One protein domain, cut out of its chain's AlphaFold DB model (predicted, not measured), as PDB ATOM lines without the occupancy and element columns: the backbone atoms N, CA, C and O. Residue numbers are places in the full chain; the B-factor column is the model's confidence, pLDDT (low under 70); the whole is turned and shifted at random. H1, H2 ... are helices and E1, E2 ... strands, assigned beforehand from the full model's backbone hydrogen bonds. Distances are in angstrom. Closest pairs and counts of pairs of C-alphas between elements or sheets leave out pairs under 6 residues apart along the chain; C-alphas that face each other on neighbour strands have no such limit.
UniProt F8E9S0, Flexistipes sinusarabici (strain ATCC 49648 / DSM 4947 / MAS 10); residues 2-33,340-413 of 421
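Overview. This is residues 2 to 33 and 340 to 413 of the 421 residues of a protein of Flexistipes sinusarabici (strain ATCC 49648 / DSM 4947 / MAS 10) (UniProt F8E9S0). A strand hairpin, E1 and E2, stands at one end of long helix H4, which makes the longest axis; H1 runs side by side with H4, H2 packs on H4 near that end, and H3 is near E1. The printed part has 106 residues, mostly helix, in the order H1 H2 H3 E1 E2 H4; it is only just loose, close to compact, with radius of gyration of the C-alphas 15.7 A, and elongated, 57 by 29 by 21 A.

Along the chain. E1 is residues 373 to 376, E2 379 to 382. H4, 384 to 410, spans 39.5 A, ending at C-alpha 410 (9.046, -24.784, 38.944). H1, 11 to 27, spans 24.1 A from C-alpha 11 (-14.642, -45.114, 56.257). H2 is 340 to 350, H3 363 to 369.

Arrangement. In the antiparallel hairpin E1 and E2, N 374 and O 381 are within hydrogen-bond range, 2.9 A. H1 and H4 touch, closest C-alphas Ala 13 and Ile 389, 5.3 A, at a shallow tilt of 29 degrees, the same way. H4 touches H2 with residues 387 to 394 alone, closest C-alphas Ile 390 and Phe 350, 6.2 A. In the four helices every O i to N i+4 pair is within range.

Size, cuts and confidence. Residues 34 to 339 are cut out; C-alphas 33 and 340 are 19.6 A apart. H2 to H3 is a long link. Residues 2 to 4 and 413 have pLDDT under 70.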
ATOM      1  N   PHE A   2     -25.300 -51.696  54.674       53.38
ATOM      2  CA  PHE A   2     -25.200 -50.254  54.474       53.38
ATOM      3  C   PHE A   2     -26.507 -49.745  53.846       53.38
ATOM      4  O   PHE A   2     -27.108 -50.429  53.020       53.38
ATOM      5  N   ASP A   3     -26.972 -48.563  54.254       59.94
ATOM      6  CA  ASP A   3     -28.024 -47.859  53.517       59.94
ATOM      7  C   ASP A   3     -27.434 -47.409  52.177       59.94
ATOM      8  O   ASP A   3     -26.593 -46.510  52.131       59.94
ATOM      9  N   ASN A   4     -27.832 -48.083  51.100       59.06
ATOM     10  CA  ASN A   4     -27.262 -47.879  49.772       59.06
ATOM     11  C   ASN A   4     -27.809 -46.641  49.049       59.06
ATOM     12  O   ASN A   4     -27.276 -46.289  47.999       59.06
ATOM     13  N   ASN A   5     -28.818 -45.963  49.607       70.56
ATOM     14  CA  ASN A   5     -29.410 -44.771  48.999       70.56
ATOM     15  C   ASN A   5     -28.862 -43.460  49.579       70.56
ATOM     16  O   ASN A   5     -28.989 -42.418  48.937       70.56
ATOM     17  N   THR A   6     -28.227 -43.490  50.754       85.19
ATOM     18  CA  THR A   6     -27.630 -42.292  51.361       85.19
ATOM     19  C   THR A   6     -26.133 -42.219  51.086       85.19
ATOM     20  O   THR A   6     -25.380 -43.113  51.472       85.19
ATOM     21  N   ILE A   7     -25.682 -41.106  50.506       92.06
ATOM     22  CA  ILE A   7     -24.263 -40.863  50.238       92.06
ATOM     23  C   ILE A   7     -23.615 -40.232  51.466       92.06
ATOM     24  O   ILE A   7     -24.144 -39.292  52.060       92.06
ATOM     25  N   ARG A   8     -22.466 -40.765  51.885       90.88
ATOM     26  CA  ARG A   8     -21.769 -40.328  53.099       90.88
ATOM     27  C   ARG A   8     -20.260 -40.350  52.920       90.88
ATOM     28  O   ARG A   8     -19.693 -41.279  52.348       90.88
ATOM     29  N   MET A   9     -19.583 -39.395  53.549       89.75
ATOM     30  CA  MET A   9     -18.151 -39.502  53.821       89.75
ATOM     31  C   MET A   9     -17.874 -40.495  54.963       89.75
ATOM     32  O   MET A   9     -17.617 -40.114  56.110       89.75
ATOM     33  N   ASP A  10     -17.950 -41.784  54.647       89.88
ATOM     34  CA  ASP A  10     -17.704 -42.887  55.574       89.88
ATOM     35  C   ASP A  10     -16.249 -43.399  55.526       89.88
ATOM     36  O   ASP A  10     -15.363 -42.815  54.892       89.88
ATOM     37  N   LEU A  11     -15.971 -44.498  56.236       89.69
ATOM     38  CA  LEU A  11     -14.642 -45.114  56.257       89.69
ATOM     39  C   LEU A  11     -14.196 -45.613  54.874       89.69
ATOM     40  O   LEU A  11     -13.003 -45.541  54.580       89.69
ATOM     41  N   ARG A  12     -15.126 -46.063  54.018       92.44
ATOM     42  CA  ARG A  12     -14.824 -46.546  52.661       92.44
ATOM     43  C   ARG A  12     -14.316 -45.392  51.799       92.44
ATOM     44  O   ARG A  12     -13.244 -45.500  51.209       92.44
ATOM     45  N   ALA A  13     -15.023 -44.261  51.810       91.75
ATOM     46  CA  ALA A  13     -14.632 -43.062  51.067       91.75
ATOM     47  C   ALA A  13     -13.278 -42.498  51.536       91.75
ATOM     48  O   ALA A  13     -12.391 -42.225  50.725       91.75
ATOM     49  N   ARG A  14     -13.063 -42.410  52.856       91.19
ATOM     50  CA  ARG A  14     -11.774 -41.965  53.422       91.19
ATOM     51  C   ARG A  14     -10.620 -42.881  53.020       91.19
ATOM     52  O   ARG A  14      -9.529 -42.400  52.713       91.19
ATOM     53  N   PHE A  15     -10.852 -44.191  53.030       93.12
ATOM     54  CA  PHE A  15      -9.852 -45.176  52.637       93.12
ATOM     55  C   PHE A  15      -9.519 -45.081  51.143       93.12
ATOM     56  O   PHE A  15      -8.341 -45.025  50.795       93.12
ATOM     57  N   ALA A  16     -10.530 -44.957  50.279       93.25
ATOM     58  CA  ALA A  16     -10.350 -44.774  48.840       93.25
ATOM     59  C   ALA A  16      -9.552 -43.501  48.502       93.25
ATOM     60  O   ALA A  16      -8.578 -43.572  47.750       93.25
ATOM     61  N   SER A  17      -9.879 -42.360  49.128       91.56
ATOM     62  CA  SER A  17      -9.103 -41.114  48.984       91.56
ATOM     63  C   SER A  17      -7.638 -41.310  49.392       91.56
ATOM     64  O   SER A  17      -6.724 -40.903  48.672       91.56
ATOM     65  N   LYS A  18      -7.381 -41.985  50.523       92.75
ATOM     66  CA  LYS A  18      -6.013 -42.259  50.988       92.75
ATOM     67  C   LYS A  18      -5.248 -43.165  50.020       92.75
ATOM     68  O   LYS A  18      -4.098 -42.859  49.709       92.75
ATOM     69  N   ILE A  19      -5.875 -44.235  49.523       93.75
ATOM     70  CA  ILE A  19      -5.277 -45.120  48.513       93.75
ATOM     71  C   ILE A  19      -4.905 -44.319  47.272       93.75
ATOM     72  O   ILE A  19      -3.767 -44.415  46.817       93.75
ATOM     73  N   MET A  20      -5.822 -43.501  46.752       94.56
ATOM     74  CA  MET A  20      -5.567 -42.745  45.530       94.56
ATOM     75  C   MET A  20      -4.425 -41.739  45.703       94.56
ATOM     76  O   MET A  20      -3.527 -41.669  44.862       94.56
ATOM     77  N   LYS A  21      -4.379 -41.024  46.835       92.12
ATOM     78  CA  LYS A  21      -3.253 -40.141  47.188       92.12
ATOM     79  C   LYS A  21      -1.922 -40.886  47.207       92.12
ATOM     80  O   LYS A  21      -0.925 -40.387  46.671       92.12
ATOM     81  N   SER A  22      -1.891 -42.065  47.826       95.12
ATOM     82  CA  SER A  22      -0.700 -42.916  47.891       95.12
ATOM     83  C   SER A  22      -0.289 -43.421  46.508       95.12
ATOM     84  O   SER A  22       0.878 -43.286  46.149       95.12
ATOM     85  N   ALA A  23      -1.236 -43.913  45.707       95.12
ATOM     86  CA  ALA A  23      -1.000 -44.387  44.346       95.12
ATOM     87  C   ALA A  23      -0.446 -43.270  43.451       95.12
ATOM     88  O   ALA A  23       0.595 -43.446  42.823       95.12
ATOM     89  N   CYS A  24      -1.060 -42.085  43.467       95.00
ATOM     90  CA  CYS A  24      -0.572 -40.931  42.716       95.00
ATOM     91  C   CYS A  24       0.841 -40.530  43.152       95.00
ATOM     92  O   CYS A  24       1.700 -40.287  42.314       95.00
ATOM     93  N   SER A  25       1.116 -40.503  44.461       93.62
ATOM     94  CA  SER A  25       2.458 -40.174  44.976       93.62
ATOM     95  C   SER A  25       3.512 -41.217  44.597       93.62
ATOM     96  O   SER A  25       4.692 -40.894  44.469       93.62
ATOM     97  N   TYR A  26       3.099 -42.474  44.439       95.88
ATOM     98  CA  TYR A  26       3.971 -43.568  44.040       95.88
ATOM     99  C   TYR A  26       4.263 -43.546  42.534       95.88
ATOM    100  O   TYR A  26       5.435 -43.561  42.152       95.88
ATOM    101  N   TYR A  27       3.218 -43.469  41.703       96.50
ATOM    102  CA  TYR A  27       3.311 -43.614  40.251       96.50
ATOM    103  C   TYR A  27       3.638 -42.313  39.507       96.50
ATOM    104  O   TYR A  27       4.365 -42.360  38.516       96.50
ATOM    105  N   LEU A  28       3.138 -41.152  39.949       96.12
ATOM    106  CA  LEU A  28       3.281 -39.891  39.209       96.12
ATOM    107  C   LEU A  28       4.643 -39.230  39.458       96.12
ATOM    108  O   LEU A  28       4.750 -38.187  40.104       96.12
ATOM    109  N   LYS A  29       5.702 -39.855  38.937       95.00
ATOM    110  CA  LYS A  29       7.091 -39.389  39.042       95.00
ATOM    111  C   LYS A  29       7.693 -39.179  37.647       95.00
ATOM    112  O   LYS A  29       8.347 -40.091  37.135       95.00
ATOM    113  N   PRO A  30       7.465 -38.003  37.028       95.38
ATOM    114  CA  PRO A  30       8.037 -37.651  35.731       95.38
ATOM    115  C   PRO A  30       9.553 -37.819  35.693       95.38
ATOM    116  O   PRO A  30      10.257 -37.357  36.592       95.38
ATOM    117  N   LYS A  31      10.055 -38.425  34.620       95.81
ATOM    118  CA  LYS A  31      11.485 -38.507  34.309       95.81
ATOM    119  C   LYS A  31      11.771 -37.759  33.018       95.81
ATOM    120  O   LYS A  31      10.886 -37.639  32.174       95.81
ATOM    121  N   LYS A  32      13.002 -37.265  32.863       95.75
ATOM    122  CA  LYS A  32      13.443 -36.634  31.613       95.75
ATOM    123  C   LYS A  32      13.281 -37.618  30.455       95.75
ATOM    124  O   LYS A  32      13.701 -38.769  30.560       95.75
ATOM    125  N   PHE A  33      12.693 -37.147  29.366       94.69
ATOM    126  CA  PHE A  33      12.518 -37.895  28.136       94.69
ATOM    127  C   PHE A  33      13.492 -37.346  27.091       94.69
ATOM    128  O   PHE A  33      13.427 -36.175  26.741       94.69
ATOM    129  N   VAL A 340      -1.629 -49.597  34.607       95.31
ATOM    130  CA  VAL A 340      -2.507 -49.246  33.476       95.31
ATOM    131  C   VAL A 340      -3.910 -49.831  33.675       95.31
ATOM    132  O   VAL A 340      -4.897 -49.120  33.512       95.31
ATOM    133  N   LYS A 341      -4.020 -51.097  34.106       94.81
ATOM    134  CA  LYS A 341      -5.315 -51.719  34.434       94.81
ATOM    135  C   LYS A 341      -6.026 -51.030  35.602       94.81
ATOM    136  O   LYS A 341      -7.240 -50.867  35.544       94.81
ATOM    137  N   GLN A 342      -5.296 -50.616  36.638       94.81
ATOM    138  CA  GLN A 342      -5.848 -49.851  37.762       94.81
ATOM    139  C   GLN A 342      -6.409 -48.504  37.287       94.81
ATOM    140  O   GLN A 342      -7.527 -48.151  37.648       94.81
ATOM    141  N   TYR A 343      -5.663 -47.779  36.446       94.88
ATOM    142  CA  TYR A 343      -6.119 -46.520  35.854       94.88
ATOM    143  C   TYR A 343      -7.379 -46.717  35.001       94.88
ATOM    144  O   TYR A 343      -8.381 -46.047  35.253       94.88
ATOM    145  N   ARG A 344      -7.368 -47.680  34.064       93.62
ATOM    146  CA  ARG A 344      -8.547 -47.980  33.236       93.62
ATOM    147  C   ARG A 344      -9.745 -48.383  34.082       93.62
ATOM    148  O   ARG A 344     -10.818 -47.862  33.845       93.62
ATOM    149  N   MET A 345      -9.569 -49.186  35.134       94.94
ATOM    150  CA  MET A 345     -10.669 -49.516  36.049       94.94
ATOM    151  C   MET A 345     -11.326 -48.267  36.647       94.94
ATOM    152  O   MET A 345     -12.547 -48.173  36.653       94.94
ATOM    153  N   VAL A 346     -10.543 -47.304  37.139       95.06
ATOM    154  CA  VAL A 346     -11.096 -46.083  37.748       95.06
ATOM    155  C   VAL A 346     -11.804 -45.212  36.708       95.06
ATOM    156  O   VAL A 346     -12.903 -44.739  36.980       95.06
ATOM    157  N   VAL A 347     -11.222 -45.043  35.517       94.88
ATOM    158  CA  VAL A 347     -11.824 -44.272  34.413       94.88
ATOM    159  C   VAL A 347     -13.088 -44.943  33.868       94.88
ATOM    160  O   VAL A 347     -14.084 -44.280  33.603       94.88
ATOM    161  N   ASP A 348     -13.088 -46.267  33.764       94.62
ATOM    162  CA  ASP A 348     -14.228 -47.043  33.285       94.62
ATOM    163  C   ASP A 348     -15.383 -47.023  34.280       94.62
ATOM    164  O   ASP A 348     -16.532 -46.834  33.893       94.62
ATOM    165  N   LEU A 349     -15.090 -47.160  35.574       95.31
ATOM    166  CA  LEU A 349     -16.086 -46.953  36.623       95.31
ATOM    167  C   LEU A 349     -16.598 -45.510  36.607       95.31
ATOM    168  O   LEU A 349     -17.779 -45.285  36.875       95.31
ATOM    169  N   PHE A 350     -15.736 -44.547  36.269       95.81
ATOM    170  CA  PHE A 350     -16.135 -43.153  36.169       95.81
ATOM    171  C   PHE A 350     -17.146 -42.927  35.021       95.81
ATOM    172  O   PHE A 350     -18.187 -42.304  35.194       95.81
ATOM    173  N   GLY A 351     -16.923 -43.555  33.868       93.88
ATOM    174  CA  GLY A 351     -17.849 -43.528  32.728       93.88
ATOM    175  C   GLY A 351     -18.976 -44.565  32.741       93.88
ATOM    176  O   GLY A 351     -19.514 -44.874  31.686       93.88
ATOM    177  N   PHE A 352     -19.283 -45.194  33.881       93.00
ATOM    178  CA  PHE A 352     -20.265 -46.293  33.987       93.00
ATOM    179  C   PHE A 352     -20.030 -47.507  33.054       93.00
ATOM    180  O   PHE A 352     -20.908 -48.357  32.876       93.00
ATOM    181  N   ASN A 353     -18.804 -47.694  32.572       91.12
ATOM    182  CA  ASN A 353     -18.375 -48.774  31.686       91.12
ATOM    183  C   ASN A 353     -17.920 -50.027  32.465       91.12
ATOM    184  O   ASN A 353     -16.781 -50.475  32.348       91.12
ATOM    185  N   LEU A 354     -18.810 -50.605  33.283       89.88
ATOM    186  CA  LEU A 354     -18.475 -51.725  34.184       89.88
ATOM    187  C   LEU A 354     -18.521 -53.117  33.535       89.88
ATOM    188  O   LEU A 354     -17.948 -54.066  34.069       89.88
ATOM    189  N   ASN A 355     -19.265 -53.272  32.442       87.00
ATOM    190  CA  ASN A 355     -19.608 -54.580  31.885       87.00
ATOM    191  C   ASN A 355     -18.698 -54.933  30.701       87.00
ATOM    192  O   ASN A 355     -18.238 -54.048  29.985       87.00
ATOM    193  N   ASN A 356     -18.439 -56.230  30.492       81.00
ATOM    194  CA  ASN A 356     -17.533 -56.754  29.455       81.00
ATOM    195  C   ASN A 356     -16.068 -56.289  29.578       81.00
ATOM    196  O   ASN A 356     -15.318 -56.330  28.603       81.00
ATOM    197  N   LYS A 357     -15.639 -55.874  30.778       82.94
ATOM    198  CA  LYS A 357     -14.258 -55.464  31.064       82.94
ATOM    199  C   LYS A 357     -13.594 -56.390  32.077       82.94
ATOM    200  O   LYS A 357     -14.216 -56.853  33.030       82.94
ATOM    201  N   ALA A 358     -12.303 -56.645  31.872       84.25
ATOM    202  CA  ALA A 358     -11.476 -57.431  32.781       84.25
ATOM    203  C   ALA A 358     -10.695 -56.502  33.723       84.25
ATOM    204  O   ALA A 358      -9.568 -56.094  33.427       84.25
ATOM    205  N   PHE A 359     -11.310 -56.159  34.855       91.19
ATOM    206  CA  PHE A 359     -10.682 -55.330  35.884       91.19
ATOM    207  C   PHE A 359      -9.641 -56.106  36.709       91.19
ATOM    208  O   PHE A 359      -9.720 -57.333  36.807       91.19
ATOM    209  N   PRO A 360      -8.638 -55.418  37.287       92.62
ATOM    210  CA  PRO A 360      -7.659 -56.063  38.150       92.62
ATOM    211  C   PRO A 360      -8.313 -56.571  39.447       92.62
ATOM    212  O   PRO A 360      -8.977 -55.828  40.171       92.62
ATOM    213  N   GLU A 361      -8.097 -57.851  39.741       88.00
ATOM    214  CA  GLU A 361      -8.307 -58.433  41.069       88.00
ATOM    215  C   GLU A 361      -6.960 -58.342  41.810       88.00
ATOM    216  O   GLU A 361      -5.950 -58.755  41.225       88.00
ATOM    217  N   PRO A 362      -6.868 -57.770  43.030       92.25
ATOM    218  CA  PRO A 362      -7.871 -57.725  44.109       92.25
ATOM    219  C   PRO A 362      -8.743 -56.458  44.214       92.25
ATOM    220  O   PRO A 362      -9.666 -56.419  45.033       92.25
ATOM    221  N   GLU A 363      -8.455 -55.398  43.461       94.25
ATOM    222  CA  GLU A 363      -9.091 -54.092  43.662       94.25
ATOM    223  C   GLU A 363     -10.587 -54.114  43.327       94.25
ATOM    224  O   GLU A 363     -11.399 -53.573  44.084       94.25
ATOM    225  N   PHE A 364     -10.976 -54.787  42.242       93.81
ATOM    226  CA  PHE A 364     -12.386 -54.907  41.880       93.81
ATOM    227  C   PHE A 364     -13.179 -55.735  42.905       93.81
ATOM    228  O   PHE A 364     -14.310 -55.380  43.251       93.81
ATOM    229  N   SER A 365     -12.588 -56.790  43.480       92.62
ATOM    230  CA  SER A 365     -13.175 -57.508  44.622       92.62
ATOM    231  C   SER A 365     -13.393 -56.630  45.839       92.62
ATOM    232  O   SER A 365     -14.451 -56.722  46.461       92.62
ATOM    233  N   LEU A 366     -12.466 -55.728  46.151       93.56
ATOM    234  CA  LEU A 366     -12.654 -54.790  47.253       93.56
ATOM    235  C   LEU A 366     -13.833 -53.833  47.000       93.56
ATOM    236  O   LEU A 366     -14.599 -53.546  47.922       93.56
ATOM    237  N   LEU A 367     -14.034 -53.378  45.760       93.69
ATOM    238  CA  LEU A 367     -15.192 -52.552  45.390       93.69
ATOM    239  C   LEU A 367     -16.525 -53.312  45.516       93.69
ATOM    240  O   LEU A 367     -17.513 -52.737  45.975       93.69
ATOM    241  N   LYS A 368     -16.549 -54.607  45.175       92.75
ATOM    242  CA  LYS A 368     -17.716 -55.485  45.384       92.75
ATOM    243  C   LYS A 368     -18.006 -55.679  46.878       92.75
ATOM    244  O   LYS A 368     -19.125 -55.446  47.324       92.75
ATOM    245  N   LEU A 369     -16.990 -56.043  47.667       92.62
ATOM    246  CA  LEU A 369     -17.111 -56.284  49.114       92.62
ATOM    247  C   LEU A 369     -17.498 -55.027  49.904       92.62
ATOM    248  O   LEU A 369     -18.135 -55.122  50.947       92.62
ATOM    249  N   SER A 370     -17.120 -53.848  49.411       91.06
ATOM    250  CA  SER A 370     -17.478 -52.563  50.017       91.06
ATOM    251  C   SER A 370     -18.849 -52.033  49.578       91.06
ATOM    252  O   SER A 370     -19.189 -50.903  49.932       91.06
ATOM    253  N   GLU A 371     -19.636 -52.819  48.833       92.19
ATOM    254  CA  GLU A 371     -20.937 -52.437  48.259       92.19
ATOM    255  C   GLU A 371     -20.867 -51.182  47.357       92.19
ATOM    256  O   GLU A 371     -21.867 -50.495  47.142       92.19
ATOM    257  N   CYS A 372     -19.692 -50.865  46.799       93.19
ATOM    258  CA  CYS A 372     -19.562 -49.801  45.797       93.19
ATOM    259  C   CYS A 372     -20.151 -50.245  44.453       93.19
ATOM    260  O   CYS A 372     -20.729 -49.443  43.722       93.19
ATOM    261  N   VAL A 373     -20.006 -51.534  44.142       93.31
ATOM    262  CA  VAL A 373     -20.512 -52.171  42.925       93.31
ATOM    263  C   VAL A 373     -21.495 -53.268  43.319       93.31
ATOM    264  O   VAL A 373     -21.184 -54.116  44.152       93.31
ATOM    265  N   GLN A 374     -22.670 -53.276  42.695       91.38
ATOM    266  CA  GLN A 374     -23.685 -54.317  42.855       91.38
ATOM    267  C   GLN A 374     -23.888 -55.062  41.540       91.38
ATOM    268  O   GLN A 374     -23.883 -54.455  40.469       91.38
ATOM    269  N   ASN A 375     -24.106 -56.375  41.622       88.06
ATOM    270  CA  ASN A 375     -24.578 -57.166  40.491       88.06
ATOM    271  C   ASN A 375     -26.110 -57.206  40.517       88.06
ATOM    272  O   ASN A 375     -26.702 -57.617  41.515       88.06
ATOM    273  N   LYS A 376     -26.748 -56.771  39.433       84.19
ATOM    274  CA  LYS A 376     -28.189 -56.885  39.208       84.19
ATOM    275  C   LYS A 376     -28.408 -57.651  37.908       84.19
ATOM    276  O   LYS A 376     -28.080 -57.147  36.837       84.19
ATOM    277  N   ASN A 377     -28.971 -58.855  38.007       83.38
ATOM    278  CA  ASN A 377     -29.312 -59.716  36.866       83.38
ATOM    279  C   ASN A 377     -28.138 -59.966  35.898       83.38
ATOM    280  O   ASN A 377     -28.317 -59.935  34.686       83.38
ATOM    281  N   GLY A 378     -26.927 -60.170  36.428       81.31
ATOM    282  CA  GLY A 378     -25.730 -60.412  35.618       81.31
ATOM    283  C   GLY A 378     -24.987 -59.146  35.181       81.31
ATOM    284  O   GLY A 378     -23.884 -59.264  34.657       81.31
ATOM    285  N   TYR A 379     -25.524 -57.953  35.457       87.56
ATOM    286  CA  TYR A 379     -24.897 -56.675  35.120       87.56
ATOM    287  C   TYR A 379     -24.402 -55.944  36.361       87.56
ATOM    288  O   TYR A 379     -25.118 -55.809  37.356       87.56
ATOM    289  N   TYR A 380     -23.183 -55.420  36.294       91.69
ATOM    290  CA  TYR A 380     -22.632 -54.581  37.348       91.69
ATOM    291  C   TYR A 380     -23.097 -53.132  37.201       91.69
ATOM    292  O   TYR A 380     -23.076 -52.565  36.106       91.69
ATOM    293  N   LYS A 381     -23.494 -52.532  38.325       92.88
ATOM    294  CA  LYS A 381     -23.819 -51.107  38.459       92.88
ATOM    295  C   LYS A 381     -23.182 -50.533  39.721       92.88
ATOM    296  O   LYS A 381     -23.044 -51.234  40.724       92.88
ATOM    297  N   LEU A 382     -22.824 -49.253  39.677       94.50
ATOM    298  CA  LEU A 382     -22.400 -48.519  40.868       94.50
ATOM    299  C   LEU A 382     -23.603 -48.203  41.759       94.50
ATOM    300  O   LEU A 382     -24.666 -47.819  41.270       94.50
ATOM    301  N   THR A 383     -23.423 -48.328  43.071       94.81
ATOM    302  CA  THR A 383     -24.356 -47.747  44.046       94.81
ATOM    303  C   THR A 383     -24.176 -46.228  44.100       94.81
ATOM    304  O   THR A 383     -23.101 -45.746  43.742       94.81
ATOM    305  N   PRO A 384     -25.163 -45.447  44.580       94.31
ATOM    306  CA  PRO A 384     -24.982 -44.013  44.838       94.31
ATOM    307  C   PRO A 384     -23.722 -43.704  45.663       94.31
ATOM    308  O   PRO A 384     -22.935 -42.823  45.317       94.31
ATOM    309  N   GLN A 385     -23.462 -44.497  46.707       95.00
ATOM    310  CA  GLN A 385     -22.227 -44.388  47.484       95.00
ATOM    311  C   GLN A 385     -20.981 -44.740  46.655       95.00
ATOM    312  O   GLN A 385     -19.963 -44.057  46.757       95.00
ATOM    313  N   GLY A 386     -21.045 -45.793  45.837       95.88
ATOM    314  CA  GLY A 386     -19.967 -46.176  44.928       95.88
ATOM    315  C   GLY A 386     -19.624 -45.068  43.935       95.88
ATOM    316  O   GLY A 386     -18.450 -44.764  43.759       95.88
ATOM    317  N   GLN A 387     -20.628 -44.403  43.359       96.25
ATOM    318  CA  GLN A 387     -20.427 -43.233  42.501       96.25
ATOM    319  C   GLN A 387     -19.650 -42.134  43.231       96.25
ATOM    320  O   GLN A 387     -18.639 -41.659  42.723       96.25
ATOM    321  N   PHE A 388     -20.049 -41.779  44.454       95.81
ATOM    322  CA  PHE A 388     -19.326 -40.772  45.232       95.81
ATOM    323  C   PHE A 388     -17.870 -41.171  45.517       95.81
ATOM    324  O   PHE A 388     -16.967 -40.344  45.415       95.81
ATOM    325  N   ILE A 389     -17.619 -42.445  45.827       95.69
ATOM    326  CA  ILE A 389     -16.263 -42.957  46.063       95.69
ATOM    327  C   ILE A 389     -15.400 -42.851  44.797       95.69
ATOM    328  O   ILE A 389     -14.251 -42.422  44.888       95.69
ATOM    329  N   ILE A 390     -15.943 -43.194  43.625       96.44
ATOM    330  CA  ILE A 390     -15.229 -43.067  42.346       96.44
ATOM    331  C   ILE A 390     -14.993 -41.595  41.982       96.44
ATOM    332  O   ILE A 390     -13.872 -41.243  41.617       96.44
ATOM    333  N   SER A 391     -15.987 -40.725  42.177       95.12
ATOM    334  CA  SER A 391     -15.853 -39.267  42.020       95.12
ATOM    335  C   SER A 391     -14.710 -38.716  42.882       95.12
ATOM    336  O   SER A 391     -13.815 -38.033  42.386       95.12
ATOM    337  N   LEU A 392     -14.653 -39.114  44.158       93.50
ATOM    338  CA  LEU A 392     -13.579 -38.733  45.073       93.50
ATOM    339  C   LEU A 392     -12.213 -39.248  44.600       93.50
ATOM    340  O   LEU A 392     -11.234 -38.510  44.628       93.50
ATOM    341  N   MET A 393     -12.126 -40.501  44.146       94.94
ATOM    342  CA  MET A 393     -10.888 -41.053  43.587       94.94
ATOM    343  C   MET A 393     -10.410 -40.254  42.365       94.94
ATOM    344  O   MET A 393      -9.221 -39.970  42.254       94.94
ATOM    345  N   ILE A 394     -11.309 -39.837  41.478       94.81
ATOM    346  CA  ILE A 394     -10.954 -39.009  40.321       94.81
ATOM    347  C   ILE A 394     -10.481 -37.613  40.757       94.81
ATOM    348  O   ILE A 394      -9.435 -37.159  40.291       94.81
ATOM    349  N   SER A 395     -11.152 -36.967  41.716       91.75
ATOM    350  CA  SER A 395     -10.698 -35.689  42.291       91.75
ATOM    351  C   SER A 395      -9.276 -35.777  42.862       91.75
ATOM    352  O   SER A 395      -8.435 -34.907  42.622       91.75
ATOM    353  N   GLU A 396      -8.963 -36.859  43.580       91.81
ATOM    354  CA  GLU A 396      -7.626 -37.086  44.144       91.81
ATOM    355  C   GLU A 396      -6.575 -37.402  43.072       91.81
ATOM    356  O   GLU A 396      -5.408 -37.018  43.204       91.81
ATOM    357  N   PHE A 397      -6.977 -38.069  41.987       93.56
ATOM    358  CA  PHE A 397      -6.125 -38.255  40.816       93.56
ATOM    359  C   PHE A 397      -5.774 -36.912  40.163       93.56
ATOM    360  O   PHE A 397      -4.600 -36.653  39.883       93.56
ATOM    361  N   TYR A 398      -6.750 -36.014  39.999       90.94
ATOM    362  CA  TYR A 398      -6.508 -34.671  39.470       90.94
ATOM    363  C   TYR A 398      -5.612 -33.817  40.381       90.94
ATOM    364  O   TYR A 398      -4.737 -33.120  39.861       90.94
ATOM    365  N   ASP A 399      -5.729 -33.903  41.714       88.06
ATOM    366  CA  ASP A 399      -4.754 -33.271  42.628       88.06
ATOM    367  C   ASP A 399      -3.348 -33.882  42.468       88.06
ATOM    368  O   ASP A 399      -2.342 -33.168  42.419       88.06
ATOM    369  N   GLY A 400      -3.261 -35.202  42.269       91.44
ATOM    370  CA  GLY A 400      -2.035 -35.891  41.862       91.44
ATOM    371  C   GLY A 400      -1.396 -35.280  40.611       91.44
ATOM    372  O   GLY A 400      -0.220 -34.907  40.634       91.44
ATOM    373  N   MET A 401      -2.181 -35.103  39.549       92.38
ATOM    374  CA  MET A 401      -1.744 -34.462  38.306       92.38
ATOM    375  C   MET A 401      -1.380 -32.985  38.504       92.38
ATOM    376  O   MET A 401      -0.436 -32.488  37.888       92.38
ATOM    377  N   ASN A 402      -2.058 -32.272  39.405       88.69
ATOM    378  CA  ASN A 402      -1.703 -30.897  39.749       88.69
ATOM    379  C   ASN A 402      -0.311 -30.802  40.376       88.69
ATOM    380  O   ASN A 402       0.421 -29.872  40.050       88.69
ATOM    381  N   ARG A 403       0.110 -31.778  41.191       88.00
ATOM    382  CA  ARG A 403       1.493 -31.830  41.702       88.00
ATOM    383  C   ARG A 403       2.516 -31.969  40.576       88.00
ATOM    384  O   ARG A 403       3.549 -31.302  40.623       88.00
ATOM    385  N   VAL A 404       2.208 -32.758  39.543       92.31
ATOM    386  CA  VAL A 404       3.040 -32.854  38.331       92.31
ATOM    387  C   VAL A 404       3.114 -31.500  37.626       92.31
ATOM    388  O   VAL A 404       4.213 -31.016  37.363       92.31
ATOM    389  N   ARG A 405       1.973 -30.835  37.394       91.06
ATOM    390  CA  ARG A 405       1.931 -29.489  36.787       91.06
ATOM    391  C   ARG A 405       2.739 -28.470  37.594       91.06
ATOM    392  O   ARG A 405       3.507 -27.710  37.016       91.06
ATOM    393  N   THR A 406       2.606 -28.463  38.922       86.75
ATOM    394  CA  THR A 406       3.390 -27.588  39.805       86.75
ATOM    395  C   THR A 406       4.887 -27.860  39.670       86.75
ATOM    396  O   THR A 406       5.660 -26.912  39.568       86.75
ATOM    397  N   ALA A 407       5.309 -29.128  39.650       88.19
ATOM    398  CA  ALA A 407       6.714 -29.484  39.472       88.19
ATOM    399  C   ALA A 407       7.254 -29.001  38.116       88.19
ATOM    400  O   ALA A 407       8.303 -28.371  38.079       88.19
ATOM    401  N   MET A 408       6.495 -29.200  37.032       90.31
ATOM    402  CA  MET A 408       6.853 -28.696  35.700       90.31
ATOM    403  C   MET A 408       6.974 -27.166  35.666       90.31
ATOM    404  O   MET A 408       7.915 -26.639  35.083       90.31
ATOM    405  N   ARG A 409       6.077 -26.432  36.340       86.19
ATOM    406  CA  ARG A 409       6.154 -24.959  36.410       86.19
ATOM    407  C   ARG A 409       7.364 -24.440  37.177       86.19
ATOM    408  O   ARG A 409       7.862 -23.368  36.853       86.19
ATOM    409  N   LYS A 410       7.841 -25.172  38.188       84.06
ATOM    410  CA  LYS A 410       9.046 -24.784  38.944       84.06
ATOM    411  C   LYS A 410      10.314 -24.817  38.089       84.06
ATOM    412  O   LYS A 410      11.290 -24.175  38.454       84.06
ATOM    413  N   GLU A 411      10.288 -25.537  36.971       82.44
ATOM    414  CA  GLU A 411      11.401 -25.638  36.021       82.44
ATOM    415  C   GLU A 411      11.368 -24.548  34.937       82.44
ATOM    416  O   GLU A 411      12.302 -24.458  34.145       82.44
ATOM    417  N   LEU A 412      10.331 -23.700  34.907       80.12
ATOM    418  CA  LEU A 412      10.265 -22.566  33.984       80.12
ATOM    419  C   LEU A 412      11.423 -21.597  34.244       80.12
ATOM    420  O   LEU A 412      11.658 -21.164  35.377       80.12
ATOM    421  N   LEU A 413      12.127 -21.234  33.173       66.56
ATOM    422  CA  LEU A 413      13.248 -20.303  33.226       66.56
ATOM    423  C   LEU A 413      12.764 -18.893  33.600       66.56
ATOM    424  O   LEU A 413      11.615 -18.519  33.365       66.56
TER     425      LEU A 413